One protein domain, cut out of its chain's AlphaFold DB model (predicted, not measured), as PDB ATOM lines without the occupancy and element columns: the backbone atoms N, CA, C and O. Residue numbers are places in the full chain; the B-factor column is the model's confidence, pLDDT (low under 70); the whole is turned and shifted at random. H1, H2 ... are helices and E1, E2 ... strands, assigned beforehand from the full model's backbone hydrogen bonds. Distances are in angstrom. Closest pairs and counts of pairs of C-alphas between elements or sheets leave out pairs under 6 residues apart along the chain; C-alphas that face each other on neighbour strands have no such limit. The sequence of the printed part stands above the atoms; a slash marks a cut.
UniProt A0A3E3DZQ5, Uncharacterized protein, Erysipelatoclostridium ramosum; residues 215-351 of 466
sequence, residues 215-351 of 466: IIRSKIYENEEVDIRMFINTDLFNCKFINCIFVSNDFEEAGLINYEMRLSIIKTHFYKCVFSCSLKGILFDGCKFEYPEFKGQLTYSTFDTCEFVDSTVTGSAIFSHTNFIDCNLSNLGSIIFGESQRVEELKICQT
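This is residues 215 to 351 of the 466 residues of an uncharacterized protein of Erysipelatoclostridium ramosum (UniProt A0A3E3DZQ5). The chain winds in stacked turns, a solenoid with a box-like cross-section, and each new turn lays short strands beside those of the turn before. One wall is the sheet E1 E4 E7 E9 E12 E15 E16, the next is the sheet E2 E5 E8 E10 E13, and the small pairs E3 E6 and E11 E14 belong to the other two sides; residues 248 to 262 loop out from the side. You have 137 residues with sixteen named strands and two named helices, in the order E1 E2 E3 H1 E4 to E15 H2 E16. The sheets are parallel in the orders given, and the class is mostly strand, though under half of the residues are in named elements. The whole is compact, with a radius of gyration of the C-alphas of 13.8 A and spans of 35 by 33 by 25 A.

Find C-alpha 215 at (114.153, 192.846, 106.850), where E1, residues 215 to 217, begins. Next come E2 at 220 to 222, E3 at 225 to 227, and H1 at 228 to 231. E4, 234 to 237, is 9.8 A long; E5 is 240 to 242 and E6 245 to 247. E7, 263 to 266, is 9.7 A long; E8 is 269 to 271; E9, 282 to 285, is 9.8 A. Then read E10 at 288 to 290, E11 at 297 to 299, E12 at 302 to 304, E13 at 307 to 309, E14 at 318 to 320, E15 at 323 to 325, H2 at 333 to 336 and E16 at 347 to 349, ending at C-alpha 349 (120.296, 170.178, 122.258).

Start at edge strand E1: N 216 and O 235 of E4 are 2.9 A apart, within hydrogen-bond range. At the other edge, N 349 of E16 and O 324 of E15 are 2.8 A apart. E1 runs on into E2 at 78 degrees, where N 221 and O 240 of E5 are 2.8 A apart. In E3 and E6, look at N 226 and O 245, 2.8 A; in E11 and E14, N 298 and O 318, 2.8 A. H1 only grazes the seven-strand sheet; H2 is on neither large sheet. Both helices are too short for an O i to N i+4 pair; each has its one O i to N i+3 pair within range. E15, H2 and E16 form a strand-helix-strand unit, two parallel neighbours with a helix between, its crossover right-handed.

The C-alphas farthest apart, of Ala 254 and Thr 351, are 39.9 A apart. The printed part has no cut. The long link is E6 to E7, 15 residues. Mean pLDDT of the printed part is 73.0; look for values under 70 at 52 residues, among them 248 to 262 and 330 to 351.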
ATOM      1  N   ILE A 215     112.794 193.376 106.713       74.19
ATOM      2  CA  ILE A 215     114.153 192.846 106.850       74.19
ATOM      3  C   ILE A 215     115.096 194.010 107.118       74.19
ATOM      4  O   ILE A 215     115.337 194.842 106.242       74.19
ATOM      5  N   ILE A 216     115.702 194.020 108.301       69.00
ATOM      6  CA  ILE A 216     116.678 195.030 108.704       69.00
ATOM      7  C   ILE A 216     118.055 194.377 108.702       69.00
ATOM      8  O   ILE A 216     118.276 193.337 109.322       69.00
ATOM      9  N   ARG A 217     119.005 194.979 107.983       84.75
ATOM     10  CA  ARG A 217     120.362 194.438 107.841       84.75
ATOM     11  C   ARG A 217     121.406 195.428 108.313       84.75
ATOM     12  O   ARG A 217     121.350 196.596 107.943       84.75
ATOM     13  N   SER A 218     122.391 194.937 109.060       85.56
ATOM     14  CA  SER A 218     123.614 195.675 109.402       85.56
ATOM     15  C   SER A 218     123.378 197.030 110.070       85.56
ATOM     16  O   SER A 218     124.227 197.918 109.995       85.56
ATOM     17  N   LYS A 219     122.231 197.190 110.734       84.38
ATOM     18  CA  LYS A 219     121.897 198.402 111.473       84.38
ATOM     19  C   LYS A 219     122.526 198.355 112.860       84.38
ATOM     20  O   LYS A 219     122.620 197.290 113.471       84.38
ATOM     21  N   ILE A 220     122.963 199.517 113.334       92.00
ATOM     22  CA  ILE A 220     123.520 199.701 114.670       92.00
ATOM     23  C   ILE A 220     122.534 200.551 115.466       92.00
ATOM     24  O   ILE A 220     122.141 201.622 115.006       92.00
ATOM     25  N   TYR A 221     122.149 200.048 116.630       90.12
ATOM     26  CA  TYR A 221     121.349 200.727 117.640       90.12
ATOM     27  C   TYR A 221     122.251 200.943 118.852       90.12
ATOM     28  O   TYR A 221     122.916 200.002 119.298       90.12
ATOM     29  N   GLU A 222     122.335 202.169 119.355       94.00
ATOM     30  CA  GLU A 222     123.307 202.514 120.390       94.00
ATOM     31  C   GLU A 222     122.733 203.507 121.405       94.00
ATOM     32  O   GLU A 222     122.323 204.603 121.037       94.00
ATOM     33  N   ASN A 223     122.776 203.146 122.692       92.44
ATOM     34  CA  ASN A 223     122.255 203.941 123.815       92.44
ATOM     35  C   ASN A 223     120.756 204.278 123.705       92.44
ATOM     36  O   ASN A 223     120.331 205.365 124.098       92.44
ATOM     37  N   GLU A 224     119.961 203.350 123.174       88.81
ATOM     38  CA  GLU A 224     118.528 203.543 122.948       88.81
ATOM     39  C   GLU A 224     117.679 202.647 123.855       88.81
ATOM     40  O   GLU A 224     118.035 201.507 124.171       88.81
ATOM     41  N   GLU A 225     116.515 203.165 124.244       87.50
ATOM     42  CA  GLU A 225     115.414 202.338 124.725       87.50
ATOM     43  C   GLU A 225     114.664 201.799 123.502       87.50
ATOM     44  O   GLU A 225     114.162 202.562 122.675       87.50
ATOM     45  N   VAL A 226     114.649 200.479 123.360       81.44
ATOM     46  CA  VAL A 226     114.164 199.782 122.174       81.44
ATOM     47  C   VAL A 226     112.854 199.088 122.514       81.44
ATOM     48  O   VAL A 226     112.822 198.096 123.242       81.44
ATOM     49  N   ASP A 227     111.764 199.603 121.956       77.00
ATOM     50  CA  ASP A 227     110.465 198.940 122.021       77.00
ATOM     51  C   ASP A 227     110.461 197.717 121.099       77.00
ATOM     52  O   ASP A 227     110.423 197.851 119.877       77.00
ATOM     53  N   ILE A 228     110.485 196.515 121.678       73.75
ATOM     54  CA  ILE A 228     110.595 195.260 120.918       73.75
ATOM     55  C   ILE A 228     109.453 195.073 119.898       73.75
ATOM     56  O   ILE A 228     109.626 194.376 118.897       73.75
ATOM     57  N   ARG A 229     108.310 195.752 120.086       66.62
ATOM     58  CA  ARG A 229     107.154 195.711 119.172       66.62
ATOM     59  C   ARG A 229     107.464 196.206 117.771       66.62
ATOM     60  O   ARG A 229     106.806 195.786 116.822       66.62
ATOM     61  N   MET A 230     108.461 197.075 117.625       69.56
ATOM     62  CA  MET A 230     108.858 197.574 116.311       69.56
ATOM     63  C   MET A 230     109.447 196.479 115.412       69.56
ATOM     64  O   MET A 230     109.631 196.713 114.226       69.56
ATOM     65  N   PHE A 231     109.748 195.302 115.969       72.94
ATOM     66  CA  PHE A 231     110.332 194.173 115.250       72.94
ATOM     67  C   PHE A 231     109.379 192.981 115.102       72.94
ATOM     68  O   PHE A 231     109.819 191.876 114.777       72.94
ATOM     69  N   ILE A 232     108.077 193.170 115.331       70.00
ATOM     70  CA  ILE A 232     107.088 192.129 115.024       70.00
ATOM     71  C   ILE A 232     107.162 191.810 113.527       70.00
ATOM     72  O   ILE A 232     107.230 192.711 112.693       70.00
ATOM     73  N   ASN A 233     107.167 190.519 113.195       67.06
ATOM     74  CA  ASN A 233     107.317 190.006 111.836       67.06
ATOM     75  C   ASN A 233     108.531 190.594 111.097       67.06
ATOM     76  O   ASN A 233     108.457 190.899 109.911       67.06
ATOM     77  N   THR A 234     109.647 190.787 111.797       63.62
ATOM     78  CA  THR A 234     110.879 191.341 111.224       63.62
ATOM     79  C   THR A 234     112.005 190.314 111.278       63.62
ATOM     80  O   THR A 234     112.126 189.571 112.248       63.62
ATOM     81  N   ASP A 235     112.874 190.289 110.266       77.31
ATOM     82  CA  ASP A 235     114.170 189.617 110.376       77.31
ATOM     83  C   ASP A 235     115.298 190.641 110.554       77.31
ATOM     84  O   ASP A 235     115.497 191.525 109.714       77.31
ATOM     85  N   LEU A 236     116.084 190.487 111.617       78.94
ATOM     86  CA  LEU A 236     117.293 191.263 111.869       78.94
ATOM     87  C   LEU A 236     118.516 190.442 111.451       78.94
ATOM     88  O   LEU A 236     118.769 189.387 112.019       78.94
ATOM     89  N   PHE A 237     119.310 190.929 110.497       76.31
ATOM     90  CA  PHE A 237     120.537 190.254 110.057       76.31
ATOM     91  C   PHE A 237     121.775 191.110 110.296       76.31
ATOM     92  O   PHE A 237     121.863 192.234 109.798       76.31
ATOM     93  N   ASN A 238     122.794 190.546 110.945       82.94
ATOM     94  CA  ASN A 238     124.085 191.206 111.177       82.94
ATOM     95  C   ASN A 238     123.961 192.580 111.868       82.94
ATOM     96  O   ASN A 238     124.789 193.463 111.631       82.94
ATOM     97  N   CYS A 239     122.914 192.797 112.662       87.81
ATOM     98  CA  CYS A 239     122.712 194.052 113.379       87.81
ATOM     99  C   CYS A 239     123.621 194.126 114.615       87.81
ATOM    100  O   CYS A 239     124.232 193.135 115.029       87.81
ATOM    101  N   LYS A 240     123.706 195.309 115.224       93.81
ATOM    102  CA  LYS A 240     124.367 195.500 116.516       93.81
ATOM    103  C   LYS A 240     123.504 196.341 117.439       93.81
ATOM    104  O   LYS A 240     123.023 197.391 117.028       93.81
ATOM    105  N   PHE A 241     123.368 195.900 118.678       95.62
ATOM    106  CA  PHE A 241     122.735 196.643 119.756       95.62
ATOM    107  C   PHE A 241     123.784 196.884 120.835       95.62
ATOM    108  O   PHE A 241     124.393 195.942 121.342       95.62
ATOM    109  N   ILE A 242     124.036 198.151 121.146       95.69
ATOM    110  CA  ILE A 242     125.084 198.583 122.068       95.69
ATOM    111  C   ILE A 242     124.415 199.393 123.169       95.69
ATOM    112  O   ILE A 242     123.805 200.424 122.901       95.69
ATOM    113  N   ASN A 243     124.523 198.931 124.413       94.56
ATOM    114  CA  ASN A 243     123.967 199.617 125.579       94.56
ATOM    115  C   ASN A 243     122.468 199.960 125.428       94.56
ATOM    116  O   ASN A 243     122.033 201.059 125.766       94.56
ATOM    117  N   CYS A 244     121.696 199.044 124.837       92.31
ATOM    118  CA  CYS A 244     120.267 199.232 124.595       92.31
ATOM    119  C   CYS A 244     119.428 198.585 125.701       92.31
ATOM    120  O   CYS A 244     119.785 197.525 126.222       92.31
ATOM    121  N   ILE A 245     118.287 199.189 126.023       89.12
ATOM    122  CA  ILE A 245     117.316 198.626 126.968       89.12
ATOM    123  C   ILE A 245     116.082 198.215 126.178       89.12
ATOM    124  O   ILE A 245     115.367 199.061 125.656       89.12
ATOM    125  N   PHE A 246     115.837 196.914 126.087       86.38
ATOM    126  CA  PHE A 246     114.642 196.371 125.465       86.38
ATOM    127  C   PHE A 246     113.487 196.402 126.454       86.38
ATOM    128  O   PHE A 246     113.565 195.828 127.547       86.38
ATOM    129  N   VAL A 247     112.414 197.068 126.045       81.75
ATOM    130  CA  VAL A 247     111.194 197.245 126.828       81.75
ATOM    131  C   VAL A 247     109.977 196.820 126.016       81.75
ATOM    132  O   VAL A 247     110.001 196.743 124.787       81.75
ATOM    133  N   SER A 248     108.901 196.523 126.733       67.44
ATOM    134  CA  SER A 248     107.570 196.297 126.184       67.44
ATOM    135  C   SER A 248     106.584 196.755 127.244       67.44
ATOM    136  O   SER A 248     106.397 196.043 128.228       67.44
ATOM    137  N   ASN A 249     105.950 197.909 127.056       53.91
ATOM    138  CA  ASN A 249     105.043 198.433 128.078       53.91
ATOM    139  C   ASN A 249     103.651 197.773 128.055       53.91
ATOM    140  O   ASN A 249     102.980 197.785 129.074       53.91
ATOM    141  N   ASP A 250     103.228 197.128 126.956       50.91
ATOM    142  CA  ASP A 250     101.781 196.963 126.733       50.91
ATOM    143  C   ASP A 250     101.270 195.542 126.420       50.91
ATOM    144  O   ASP A 250     100.063 195.387 126.292       50.91
ATOM    145  N   PHE A 251     102.079 194.483 126.269       48.12
ATOM    146  CA  PHE A 251     101.489 193.172 125.915       48.12
ATOM    147  C   PHE A 251     100.712 192.527 127.071       48.12
ATOM    148  O   PHE A 251      99.570 192.113 126.884       48.12
ATOM    149  N   GLU A 252     101.284 192.493 128.277       47.16
ATOM    150  CA  GLU A 252     100.572 191.998 129.462       47.16
ATOM    151  C   GLU A 252      99.478 192.983 129.912       47.16
ATOM    152  O   GLU A 252      98.363 192.556 130.211       47.16
ATOM    153  N   GLU A 253      99.735 194.301 129.867       47.19
ATOM    154  CA  GLU A 253      98.743 195.332 130.226       47.19
ATOM    155  C   GLU A 253      97.556 195.402 129.242       47.19
ATOM    156  O   GLU A 253      96.437 195.717 129.652       47.19
ATOM    157  N   ALA A 254      97.752 195.056 127.961       42.28
ATOM    158  CA  ALA A 254      96.685 194.972 126.955       42.28
ATOM    159  C   ALA A 254      96.006 193.589 126.864       42.28
ATOM    160  O   ALA A 254      95.158 193.395 125.987       42.28
ATOM    161  N   GLY A 255      96.353 192.631 127.736       39.44
ATOM    162  CA  GLY A 255      95.766 191.282 127.751       39.44
ATOM    163  C   GLY A 255      96.199 190.381 126.585       39.44
ATOM    164  O   GLY A 255      95.505 189.429 126.232       39.44
ATOM    165  N   LEU A 256      97.336 190.675 125.953       41.53
ATOM    166  CA  LEU A 256      97.891 189.931 124.823       41.53
ATOM    167  C   LEU A 256      98.821 188.823 125.331       41.53
ATOM    168  O   LEU A 256     100.028 189.004 125.452       41.53
ATOM    169  N   ILE A 257      98.244 187.659 125.635       40.75
ATOM    170  CA  ILE A 257      98.950 186.537 126.288       40.75
ATOM    171  C   ILE A 257      99.556 185.555 125.252       40.75
ATOM    172  O   ILE A 257     100.523 184.842 125.536       40.75
ATOM    173  N   ASN A 258      99.058 185.559 124.007       40.56
ATOM    174  CA  ASN A 258      99.446 184.628 122.933       40.56
ATOM    175  C   ASN A 258      99.928 185.303 121.635       40.56
ATOM    176  O   ASN A 258      99.587 184.864 120.543       40.56
ATOM    177  N   TYR A 259     100.766 186.338 121.734       48.44
ATOM    178  CA  TYR A 259     101.471 186.862 120.559       48.44
ATOM    179  C   TYR A 259     102.783 186.090 120.328       48.44
ATOM    180  O   TYR A 259     103.570 185.896 121.253       48.44
ATOM    181  N   GLU A 260     103.028 185.646 119.096       55.34
ATOM    182  CA  GLU A 260     104.363 185.251 118.635       55.34
ATOM    183  C   GLU A 260     104.935 186.402 117.821       55.34
ATOM    184  O   GLU A 260     104.318 186.848 116.854       55.34
ATOM    185  N   MET A 261     106.122 186.888 118.180       60.50
ATOM    186  CA  MET A 261     106.692 188.033 117.466       60.50
ATOM    187  C   MET A 261     107.122 187.701 116.035       60.50
ATOM    188  O   MET A 261     107.320 188.628 115.258       60.50
ATOM    189  N   ARG A 262     107.263 186.414 115.668       65.81
ATOM    190  CA  ARG A 262     107.804 185.967 114.366       65.81
ATOM    191  C   ARG A 262     109.075 186.732 113.981       65.81
ATOM    192  O   ARG A 262     109.268 187.130 112.834       65.81
ATOM    193  N   LEU A 263     109.913 186.956 114.985       73.31
ATOM    194  CA  LEU A 263     111.140 187.723 114.896       73.31
ATOM    195  C   LEU A 263     112.303 186.743 114.782       73.31
ATOM    196  O   LEU A 263     112.488 185.899 115.662       73.31
ATOM    197  N   SER A 264     113.067 186.844 113.695       77.44
ATOM    198  CA  SER A 264     114.324 186.103 113.547       77.44
ATOM    199  C   SER A 264     115.490 187.068 113.652       77.44
ATOM    200  O   SER A 264     115.596 188.026 112.890       77.44
ATOM    201  N   ILE A 265     116.379 186.819 114.597       87.44
ATOM    202  CA  ILE A 265     117.550 187.634 114.864       87.44
ATOM    203  C   ILE A 265     118.766 186.782 114.556       87.44
ATOM    204  O   ILE A 265     119.047 185.800 115.232       87.44
ATOM    205  N   ILE A 266     119.479 187.153 113.503       82.56
ATOM    206  CA  ILE A 266     120.493 186.312 112.883       82.56
ATOM    207  C   ILE A 266     121.819 187.067 112.879       82.56
ATOM    208  O   ILE A 266     121.905 188.202 112.396       82.56
ATOM    209  N   LYS A 267     122.869 186.442 113.419       85.19
ATOM    210  CA  LYS A 267     124.248 186.960 113.473       85.19
ATOM    211  C   LYS A 267     124.359 188.363 114.072       85.19
ATOM    212  O   LYS A 267     125.198 189.168 113.669       85.19
ATOM    213  N   THR A 268     123.473 188.680 115.008       91.00
ATOM    214  CA  THR A 268     123.390 189.998 115.640       91.00
ATOM    215  C   THR A 268     124.207 190.014 116.926       91.00
ATOM    216  O   THR A 268     124.257 189.029 117.663       91.00
ATOM    217  N   HIS A 269     124.872 191.139 117.194       96.12
ATOM    218  CA  HIS A 269     125.673 191.332 118.405       96.12
ATOM    219  C   HIS A 269     124.933 192.230 119.394       96.12
ATOM    220  O   HIS A 269     124.596 193.367 119.071       96.12
ATOM    221  N   PHE A 270     124.713 191.720 120.601       96.31
ATOM    222  CA  PHE A 270     124.168 192.443 121.741       96.31
ATOM    223  C   PHE A 270     125.291 192.699 122.742       96.31
ATOM    224  O   PHE A 270     125.806 191.765 123.354       96.31
ATOM    225  N   TYR A 271     125.670 193.959 122.916       96.38
ATOM    226  CA  TYR A 271     126.695 194.377 123.867       96.38
ATOM    227  C   TYR A 271     126.067 195.239 124.959       96.38
ATOM    228  O   TYR A 271     125.493 196.286 124.660       96.38
ATOM    229  N   LYS A 272     126.178 194.815 126.224       95.31
ATOM    230  CA  LYS A 272     125.630 195.519 127.401       95.31
ATOM    231  C   LYS A 272     124.138 195.849 127.283       95.31
ATOM    232  O   LYS A 272     123.706 196.936 127.652       95.31
ATOM    233  N   CYS A 273     123.358 194.942 126.704       94.12
ATOM    234  CA  CYS A 273     121.924 195.147 126.522       94.12
ATOM    235  C   CYS A 273     121.121 194.605 127.708       94.12
ATOM    236  O   CYS A 273     121.461 193.561 128.264       94.12
ATOM    237  N   VAL A 274     120.025 195.280 128.051       91.62
ATOM    238  CA  VAL A 274     119.108 194.861 129.119       91.62
ATOM    239  C   VAL A 274     117.782 194.430 128.501       91.62
ATOM    240  O   VAL A 274     117.138 195.223 127.827       91.62
ATOM    241  N   PHE A 275     117.340 193.205 128.761       89.31
ATOM    242  CA  PHE A 275     116.067 192.659 128.290       89.31
ATOM    243  C   PHE A 275     115.027 192.693 129.414       89.31
ATOM    244  O   PHE A 275     114.936 191.763 130.216       89.31
ATOM    245  N   SER A 276     114.244 193.773 129.479       83.12
ATOM    246  CA  SER A 276     113.218 194.009 130.513       83.12
ATOM    247  C   SER A 276     111.790 193.776 130.010       83.12
ATOM    248  O   SER A 276     110.842 194.346 130.536       83.12
ATOM    249  N   CYS A 277     111.631 192.951 128.978       74.94
ATOM    250  CA  CYS A 277     110.364 192.692 128.298       74.94
ATOM    251  C   CYS A 277     110.066 191.193 128.194       74.94
ATOM    252  O   CYS A 277     110.964 190.364 128.345       74.94
ATOM    253  N   SER A 278     108.810 190.844 127.905       72.56
ATOM    254  CA  SER A 278     108.444 189.478 127.525       72.56
ATOM    255  C   SER A 278     108.820 189.232 126.058       72.56
ATOM    256  O   SER A 278     108.478 190.015 125.175       72.56
ATOM    257  N   LEU A 279     109.591 188.179 125.814       74.25
ATOM    258  CA  LEU A 279     110.102 187.753 124.521       74.25
ATOM    259  C   LEU A 279     109.499 186.382 124.204       74.25
ATOM    260  O   LEU A 279     109.919 185.368 124.762       74.25
ATOM    261  N   LYS A 280     108.495 186.354 123.320       71.94
ATOM    262  CA  LYS A 280     107.771 185.135 122.942       71.94
ATOM    263  C   LYS A 280     107.965 184.770 121.470       71.94
ATOM    264  O   LYS A 280     107.732 185.600 120.588       71.94
ATOM    265  N   GLY A 281     108.364 183.521 121.211       69.88
ATOM    266  CA  GLY A 281     108.449 182.971 119.851       69.88
ATOM    267  C   GLY A 281     109.537 183.604 118.975       69.88
ATOM    268  O   GLY A 281     109.296 183.866 117.798       69.88
ATOM    269  N   ILE A 282     110.705 183.921 119.549       79.19
ATOM    270  CA  ILE A 282     111.841 184.508 118.817       79.19
ATOM    271  C   ILE A 282     112.853 183.423 118.460       79.19
ATOM    272  O   ILE A 282     113.175 182.575 119.293       79.19
ATOM    273  N   LEU A 283     113.409 183.503 117.251       80.44
ATOM    274  CA  LEU A 283     114.611 182.769 116.870       80.44
ATOM    275  C   LEU A 283     115.835 183.683 116.974       80.44
ATOM    276  O   LEU A 283     115.896 184.708 116.301       80.44
ATOM    277  N   PHE A 284     116.825 183.287 117.761       87.19
ATOM    278  CA  PHE A 284     118.168 183.852 117.757       87.19
ATOM    279  C   PHE A 284     119.115 182.834 117.127       87.19
ATOM    280  O   PHE A 284     119.273 181.753 117.674       87.19
ATOM    281  N   ASP A 285     119.745 183.162 116.004       84.00
ATOM    282  CA  ASP A 285     120.675 182.273 115.296       84.00
ATOM    283  C   ASP A 285     122.045 182.946 115.154       84.00
ATOM    284  O   ASP A 285     122.151 184.065 114.643       84.00
ATOM    285  N   GLY A 286     123.103 182.306 115.649       83.75
ATOM    286  CA  GLY A 286     124.480 182.793 115.562       83.75
ATOM    287  C   GLY A 286     124.701 184.142 116.247       83.75
ATOM    288  O   GLY A 286     125.576 184.910 115.838       83.75
ATOM    289  N   CYS A 287     123.864 184.493 117.225       92.50
ATOM    290  CA  CYS A 287     123.942 185.771 117.921       92.50
ATOM    291  C   CYS A 287     124.989 185.742 119.032       92.50
ATOM    292  O   CYS A 287     125.208 184.722 119.685       92.50
ATOM    293  N   LYS A 288     125.602 186.899 119.283       94.50
ATOM    294  CA  LYS A 288     126.560 187.074 120.375       94.50
ATOM    295  C   LYS A 288     125.984 188.000 121.432       94.50
ATOM    296  O   LYS A 288     125.640 189.137 121.117       94.50
ATOM    297  N   PHE A 289     125.928 187.538 122.673       93.69
ATOM    298  CA  PHE A 289     125.475 188.301 123.827       93.69
ATOM    299  C   PHE A 289     126.648 188.529 124.781       93.69
ATOM    300  O   PHE A 289     127.080 187.618 125.479       93.69
ATOM    301  N   GLU A 290     127.159 189.754 124.829       93.06
ATOM    302  CA  GLU A 290     128.246 190.160 125.722       93.06
ATOM    303  C   GLU A 290     127.710 191.106 126.793       93.06
ATOM    304  O   GLU A 290     127.215 192.193 126.486       93.06
ATOM    305  N   TYR A 291     127.831 190.705 128.058       92.12
ATOM    306  CA  TYR A 291     127.289 191.423 129.213       92.12
ATOM    307  C   TYR A 291     125.768 191.680 129.152       92.12
ATOM    308  O   TYR A 291     125.344 192.793 129.482       92.12
ATOM    309  N   PRO A 292     124.921 190.731 128.696       90.81
ATOM    310  CA  PRO A 292     123.481 190.943 128.708       90.81
ATOM    311  C   PRO A 292     122.930 190.876 130.138       90.81
ATOM    312  O   PRO A 292     123.440 190.144 130.991       90.81
ATOM    313  N   GLU A 293     121.827 191.580 130.371       90.25
ATOM    314  CA  GLU A 293     121.042 191.469 131.598       90.25
ATOM    315  C   GLU A 293     119.596 191.083 131.266       90.25
ATOM    316  O   GLU A 293     118.882 191.835 130.606       90.25
ATOM    317  N   PHE A 294     119.141 189.919 131.731       87.31
ATOM    318  CA  PHE A 294     117.775 189.430 131.535       87.31
ATOM    319  C   PHE A 294     116.910 189.707 132.773       87.31
ATOM    320  O   PHE A 294     117.201 189.246 133.883       87.31
ATOM    321  N   LYS A 295     115.835 190.474 132.574       83.94
ATOM    322  CA  LYS A 295     114.857 190.867 133.606       83.94
ATOM    323  C   LYS A 295     113.429 190.434 133.308       83.94
ATOM    324  O   LYS A 295     112.655 190.267 134.247       83.94
ATOM    325  N   GLY A 296     113.095 190.295 132.028       75.75
ATOM    326  CA  GLY A 296     111.770 189.904 131.564       75.75
ATOM    327  C   GLY A 296     111.592 188.394 131.392       75.75
ATOM    328  O   GLY A 296     112.331 187.587 131.954       75.75
ATOM    329  N   GLN A 297     110.585 188.017 130.613       75.75
ATOM    330  CA  GLN A 297     110.234 186.619 130.360       75.75
ATOM    331  C   GLN A 297     110.741 186.196 128.980       75.75
ATOM    332  O   GLN A 297     110.615 186.953 128.026       75.75
ATOM    333  N   LEU A 298     111.277 184.990 128.855       74.38
ATOM    334  CA  LEU A 298     111.598 184.346 127.588       74.38
ATOM    335  C   LEU A 298     110.778 183.068 127.471       74.38
ATOM    336  O   LEU A 298     110.980 182.117 128.227       74.38
ATOM    337  N   THR A 299     109.849 183.054 126.519       68.69
ATOM    338  CA  THR A 299     108.879 181.966 126.362       68.69
ATOM    339  C   THR A 299     108.890 181.462 124.922       68.69
ATOM    340  O   THR A 299     108.898 182.270 123.995       68.69
ATOM    341  N   TYR A 300     108.901 180.148 124.687       66.31
ATOM    342  CA  TYR A 300     108.887 179.569 123.326       66.31
ATOM    343  C   TYR A 300     109.983 180.119 122.390       66.31
ATOM    344  O   TYR A 300     109.808 180.173 121.174       66.31
ATOM    345  N   SER A 301     111.103 180.586 122.942       73.25
ATOM    346  CA  SER A 301     112.202 181.154 122.158       73.25
ATOM    347  C   SER A 301     113.230 180.076 121.822       73.25
ATOM    348  O   SER A 301     113.383 179.099 122.552       73.25
ATOM    349  N   THR A 302     113.941 180.240 120.712       75.44
ATOM    350  CA  THR A 302     115.015 179.330 120.300       75.44
ATOM    351  C   THR A 302     116.303 180.112 120.131       75.44
ATOM    352  O   THR A 302     116.344 181.076 119.375       75.44
ATOM    353  N   PHE A 303     117.347 179.680 120.824       81.19
ATOM    354  CA  PHE A 303     118.716 180.122 120.624       81.19
ATOM    355  C   PHE A 303     119.459 179.011 119.896       81.19
ATOM    356  O   PHE A 303     119.541 177.899 120.406       81.19
ATOM    357  N   ASP A 304     119.973 179.306 118.713       77.25
ATOM    358  CA  ASP A 304     120.740 178.403 117.867       77.25
ATOM    359  C   ASP A 304     122.127 179.005 117.634       77.25
ATOM    360  O   ASP A 304     122.248 180.194 117.343       77.25
ATOM    361  N   THR A 305     123.181 178.221 117.842       82.56
ATOM    362  CA  THR A 305     124.591 178.628 117.691       82.56
ATOM    363  C   THR A 305     124.973 179.954 118.377       82.56
ATOM    364  O   THR A 305     125.893 180.657 117.951       82.56
ATOM    365  N   CYS A 306     124.274 180.327 119.453       86.38
ATOM    366  CA  CYS A 306     124.485 181.597 120.147       86.38
ATOM    367  C   CYS A 306     125.608 181.518 121.193       86.38
ATOM    368  O   CYS A 306     125.825 180.489 121.836       86.38
ATOM    369  N   GLU A 307     126.292 182.639 121.416       89.88
ATOM    370  CA  GLU A 307     127.363 182.773 122.408       89.88
ATOM    371  C   GLU A 307     126.956 183.746 123.518       89.88
ATOM    372  O   GLU A 307     126.550 184.875 123.236       89.88
ATOM    373  N   PHE A 308     127.108 183.326 124.777       88.62
ATOM    374  CA  PHE A 308     126.808 184.137 125.956       88.62
ATOM    375  C   PHE A 308     128.065 184.375 126.793       88.62
ATOM    376  O   PHE A 308     128.663 183.437 127.314       88.62
ATOM    377  N   VAL A 309     128.432 185.644 126.973       88.00
ATOM    378  CA  VAL A 309     129.602 186.081 127.746       88.00
ATOM    379  C   VAL A 309     129.134 186.985 128.880       88.00
ATOM    380  O   VAL A 309     128.440 187.971 128.634       88.00
ATOM    381  N   ASP A 310     129.502 186.645 130.118       85.31
ATOM    382  CA  ASP A 310     129.221 187.444 131.325       85.31
ATOM    383  C   ASP A 310     127.755 187.892 131.453       85.31
ATOM    384  O   ASP A 310     127.439 189.048 131.730       85.31
ATOM    385  N   SER A 311     126.843 186.950 131.216       85.38
ATOM    386  CA  SER A 311     125.403 187.189 131.290       85.38
ATOM    387  C   SER A 311     124.908 187.280 132.728       85.38
ATOM    388  O   SER A 311     125.362 186.548 133.603       85.38
ATOM    389  N   THR A 312     123.923 188.143 132.955       83.00
ATOM    390  CA  THR A 312     123.210 188.261 134.229       83.00
ATOM    391  C   THR A 312     121.732 187.966 134.030       83.00
ATOM    392  O   THR A 312     121.115 188.425 133.073       83.00
ATOM    393  N   VAL A 313     121.155 187.185 134.939       78.75
ATOM    394  CA  VAL A 313     119.718 186.902 134.976       78.75
ATOM    395  C   VAL A 313     119.219 187.280 136.361       78.75
ATOM    396  O   VAL A 313     119.748 186.814 137.370       78.75
ATOM    397  N   THR A 314     118.232 188.163 136.416       75.06
ATOM    398  CA  THR A 314     117.650 188.610 137.686       75.06
ATOM    399  C   THR A 314     116.601 187.618 138.193       75.06
ATOM    400  O   THR A 314     116.031 186.858 137.417       75.06
ATOM    401  N   GLY A 315     116.309 187.624 139.499       63.47
ATOM    402  CA  GLY A 315     115.356 186.680 140.107       63.47
ATOM    403  C   GLY A 315     113.899 186.815 139.638       63.47
ATOM    404  O   GLY A 315     113.085 185.953 139.950       63.47
ATOM    405  N   SER A 316     113.556 187.880 138.904       65.69
ATOM    406  CA  SER A 316     112.242 188.065 138.277       65.69
ATOM    407  C   SER A 316     112.154 187.513 136.853       65.69
ATOM    408  O   SER A 316     111.060 187.480 136.296       65.69
ATOM    409  N   ALA A 317     113.277 187.110 136.254       71.12
ATOM    410  CA  ALA A 317     113.288 186.586 134.898       71.12
ATOM    411  C   ALA A 317     112.727 185.157 134.850       71.12
ATOM    412  O   ALA A 317     112.962 184.351 135.753       71.12
ATOM    413  N   ILE A 318     111.994 184.844 133.782       68.94
ATOM    414  CA  ILE A 318     111.354 183.536 133.576       68.94
ATOM    415  C   ILE A 318     111.813 182.983 132.234       68.94
ATOM    416  O   ILE A 318     111.740 183.690 131.236       68.94
ATOM    417  N   PHE A 319     112.242 181.722 132.205       71.62
ATOM    418  CA  PHE A 319     112.561 180.992 130.977       71.62
ATOM    419  C   PHE A 319     111.631 179.783 130.884       71.62
ATOM    420  O   PHE A 319     111.709 178.876 131.712       71.62
ATOM    421  N   SER A 320     110.737 179.777 129.897       61.53
ATOM    422  CA  SER A 320     109.719 178.736 129.739       61.53
ATOM    423  C   SER A 320     109.664 178.241 128.292       61.53
ATOM    424  O   SER A 320     109.718 179.039 127.357       61.53
ATOM    425  N   HIS A 321     109.623 176.924 128.079       63.16
ATOM    426  CA  HIS A 321     109.589 176.300 126.745       63.16
ATOM    427  C   HIS A 321     110.675 176.833 125.785       63.16
ATOM    428  O   HIS A 321     110.445 176.988 124.586       63.16
ATOM    429  N   THR A 322     111.843 177.198 126.318       65.88
ATOM    430  CA  THR A 322     112.930 177.825 125.554       65.88
ATOM    431  C   THR A 322     113.968 176.775 125.165       65.88
ATOM    432  O   THR A 322     114.372 175.941 125.979       65.88
ATOM    433  N   ASN A 323     114.408 176.812 123.911       63.88
ATOM    434  CA  ASN A 323     115.374 175.870 123.365       63.88
ATOM    435  C   ASN A 323     116.749 176.524 123.239       63.88
ATOM    436  O   ASN A 323     116.864 177.625 122.703       63.88
ATOM    437  N   PHE A 324     117.786 175.811 123.668       70.94
ATOM    438  CA  PHE A 324     119.178 176.164 123.403       70.94
ATOM    439  C   PHE A 324     119.806 175.058 122.558       70.94
ATOM    440  O   PHE A 324     119.907 173.914 123.001       70.94
ATOM    441  N   ILE A 325     120.196 175.396 121.336       70.62
ATOM    442  CA  ILE A 325     120.758 174.492 120.337       70.62
ATOM    443  C   ILE A 325     122.178 174.964 120.050       70.62
ATOM    444  O   ILE A 325     122.381 176.124 119.703       70.62
ATOM    445  N   ASP A 326     123.171 174.109 120.280       70.81
ATOM    446  CA  ASP A 326     124.584 174.390 119.969       70.81
ATOM    447  C   ASP A 326     125.119 175.725 120.525       70.81
ATOM    448  O   ASP A 326     126.001 176.366 119.956       70.81
ATOM    449  N   CYS A 327     124.573 176.159 121.664       75.62
ATOM    450  CA  CYS A 327     124.925 177.421 122.304       75.62
ATOM    451  C   CYS A 327     126.103 177.271 123.275       75.62
ATOM    452  O   CYS A 327     126.181 176.306 124.039       75.62
ATOM    453  N   ASN A 328     126.962 178.292 123.340       80.19
ATOM    454  CA  ASN A 328     127.952 178.427 124.407       80.19
ATOM    455  C   ASN A 328     127.324 179.145 125.611       80.19
ATOM    456  O   ASN A 328     127.122 180.359 125.586       80.19
ATOM    457  N   LEU A 329     127.033 178.382 126.668       74.94
ATOM    458  CA  LEU A 329     126.317 178.836 127.869       74.94
ATOM    459  C   LEU A 329     127.226 179.085 129.082       74.94
ATOM    460  O   LEU A 329     126.730 179.087 130.208       74.94
ATOM    461  N   SER A 330     128.532 179.265 128.872       64.12
ATOM    462  CA  SER A 330     129.588 179.170 129.901       64.12
ATOM    463  C   SER A 330     129.334 179.937 131.212       64.12
ATOM    464  O   SER A 330     129.776 179.458 132.251       64.12
ATOM    465  N   ASN A 331     128.547 181.024 131.210       62.50
ATOM    466  CA  ASN A 331     128.114 181.733 132.431       62.50
ATOM    467  C   ASN A 331     126.585 181.789 132.638       62.50
ATOM    468  O   ASN A 331     126.120 182.065 133.742       62.50
ATOM    469  N   LEU A 332     125.787 181.528 131.598       67.56
ATOM    470  CA  LEU A 332     124.323 181.590 131.667       67.56
ATOM    471  C   LEU A 332     123.732 180.324 132.313       67.56
ATOM    472  O   LEU A 332     122.770 180.409 133.076       67.56
ATOM    473  N   GLY A 333     124.338 179.157 132.055       58.50
ATOM    474  CA  GLY A 333     123.841 177.865 132.533       58.50
ATOM    475  C   GLY A 333     123.734 177.797 134.058       58.50
ATOM    476  O   GLY A 333     122.666 177.523 134.594       58.50
ATOM    477  N   SER A 334     124.797 178.137 134.789       59.38
ATOM    478  CA  SER A 334     124.785 178.104 136.261       59.38
ATOM    479  C   SER A 334     123.751 179.038 136.899       59.38
ATOM    480  O   SER A 334     123.317 178.787 138.020       59.38
ATOM    481  N   ILE A 335     123.366 180.116 136.209       58.81
ATOM    482  CA  ILE A 335     122.404 181.105 136.710       58.81
ATOM    483  C   ILE A 335     120.965 180.629 136.464       58.81
ATOM    484  O   ILE A 335     120.133 180.741 137.362       58.81
ATOM    485  N   ILE A 336     120.686 180.058 135.286       59.84
ATOM    486  CA  ILE A 336     119.362 179.517 134.936       59.84
ATOM    487  C   ILE A 336     119.044 178.241 135.735       59.84
ATOM    488  O   ILE A 336     117.904 178.041 136.144       59.84
ATOM    489  N   PHE A 337     120.041 177.389 135.999       56.12
ATOM    490  CA  PHE A 337     119.859 176.107 136.700       56.12
ATOM    491  C   PHE A 337     120.048 176.183 138.229       56.12
ATOM    492  O   PHE A 337     120.061 175.150 138.897       56.12
ATOM    493  N   GLY A 338     120.200 177.382 138.801       50.91
ATOM    494  CA  GLY A 338     120.236 177.589 140.253       50.91
ATOM    495  C   GLY A 338     118.840 177.539 140.898       50.91
ATOM    496  O   GLY A 338     117.843 177.865 140.261       50.91
ATOM    497  N   GLU A 339     118.757 177.195 142.191       44.78
ATOM    498  CA  GLU A 339     117.512 176.920 142.954       44.78
ATOM    499  C   GLU A 339     116.468 178.064 143.022       44.78
ATOM    500  O   GLU A 339     115.422 177.911 143.649       44.78
ATOM    501  N   SER A 340     116.726 179.230 142.427       43.53
ATOM    502  CA  SER A 340     115.917 180.446 142.616       43.53
ATOM    503  C   SER A 340     115.037 180.848 141.427       43.53
ATOM    504  O   SER A 340     114.324 181.844 141.543       43.53
ATOM    505  N   GLN A 341     115.060 180.129 140.297       53.41
ATOM    506  CA  GLN A 341     114.323 180.529 139.087       53.41
ATOM    507  C   GLN A 341     113.144 179.603 138.761       53.41
ATOM    508  O   GLN A 341     113.217 178.386 138.925       53.41
ATOM    509  N   ARG A 342     112.041 180.190 138.275       48.28
ATOM    510  CA  ARG A 342     110.903 179.440 137.722       48.28
ATOM    511  C   ARG A 342     111.232 179.032 136.291       48.28
ATOM    512  O   ARG A 342     111.096 179.830 135.367       48.28
ATOM    513  N   VAL A 343     111.689 177.796 136.147       51.41
ATOM    514  CA  VAL A 343     112.023 177.168 134.871       51.41
ATOM    515  C   VAL A 343     110.978 176.099 134.569       51.41
ATOM    516  O   VAL A 343     110.847 175.133 135.320       51.41
ATOM    517  N   GLU A 344     110.258 176.256 133.463       46.81
ATOM    518  CA  GLU A 344     109.284 175.275 132.968       46.81
ATOM    519  C   GLU A 344     109.723 174.808 131.572       46.81
ATOM    520  O   GLU A 344     109.792 175.607 130.646       46.81
ATOM    521  N   GLU A 345     110.068 173.523 131.430       48.31
ATOM    522  CA  GLU A 345     110.468 172.882 130.161       48.31
ATOM    523  C   GLU A 345     111.606 173.596 129.390       48.31
ATOM    524  O   GLU A 345     111.396 174.242 128.367       48.31
ATOM    525  N   LEU A 346     112.855 173.441 129.850       47.44
ATOM    526  CA  LEU A 346     114.058 173.808 129.081       47.44
ATOM    527  C   LEU A 346     114.593 172.605 128.300       47.44
ATOM    528  O   LEU A 346     114.773 171.524 128.865       47.44
ATOM    529  N   LYS A 347     114.929 172.805 127.020       47.44
ATOM    530  CA  LYS A 347     115.584 171.784 126.190       47.44
ATOM    531  C   LYS A 347     116.938 172.282 125.694       47.44
ATOM    532  O   LYS A 347     117.014 173.244 124.931       47.44
ATOM    533  N   ILE A 348     118.002 171.592 126.096       52.91
ATOM    534  CA  ILE A 348     119.357 171.819 125.584       52.91
ATOM    535  C   ILE A 348     119.662 170.714 124.574       52.91
ATOM    536  O   ILE A 348     119.669 169.536 124.925       52.91
ATOM    537  N   CYS A 349     119.880 171.088 123.318       45.94
ATOM    538  CA  CYS A 349     120.296 170.178 122.258       45.94
ATOM    539  C   CYS A 349     121.723 170.550 121.857       45.94
ATOM    540  O   CYS A 349     121.929 171.542 121.170       45.94
ATOM    541  N   GLN A 350     122.707 169.779 122.305       47.53
ATOM    542  CA  GLN A 350     124.075 169.887 121.799       47.53
ATOM    543  C   GLN A 350     124.253 168.881 120.659       47.53
ATOM    544  O   GLN A 350     123.746 167.759 120.736       47.53
ATOM    545  N   THR A 351     124.943 169.273 119.591       38.19
ATOM    546  CA  THR A 351     125.255 168.408 118.453       38.19
ATOM    547  C   THR A 351     125.936 167.139 118.958       38.19
ATOM    548  O   THR A 351     126.816 167.189 119.816       38.19
TER     549      THR A 351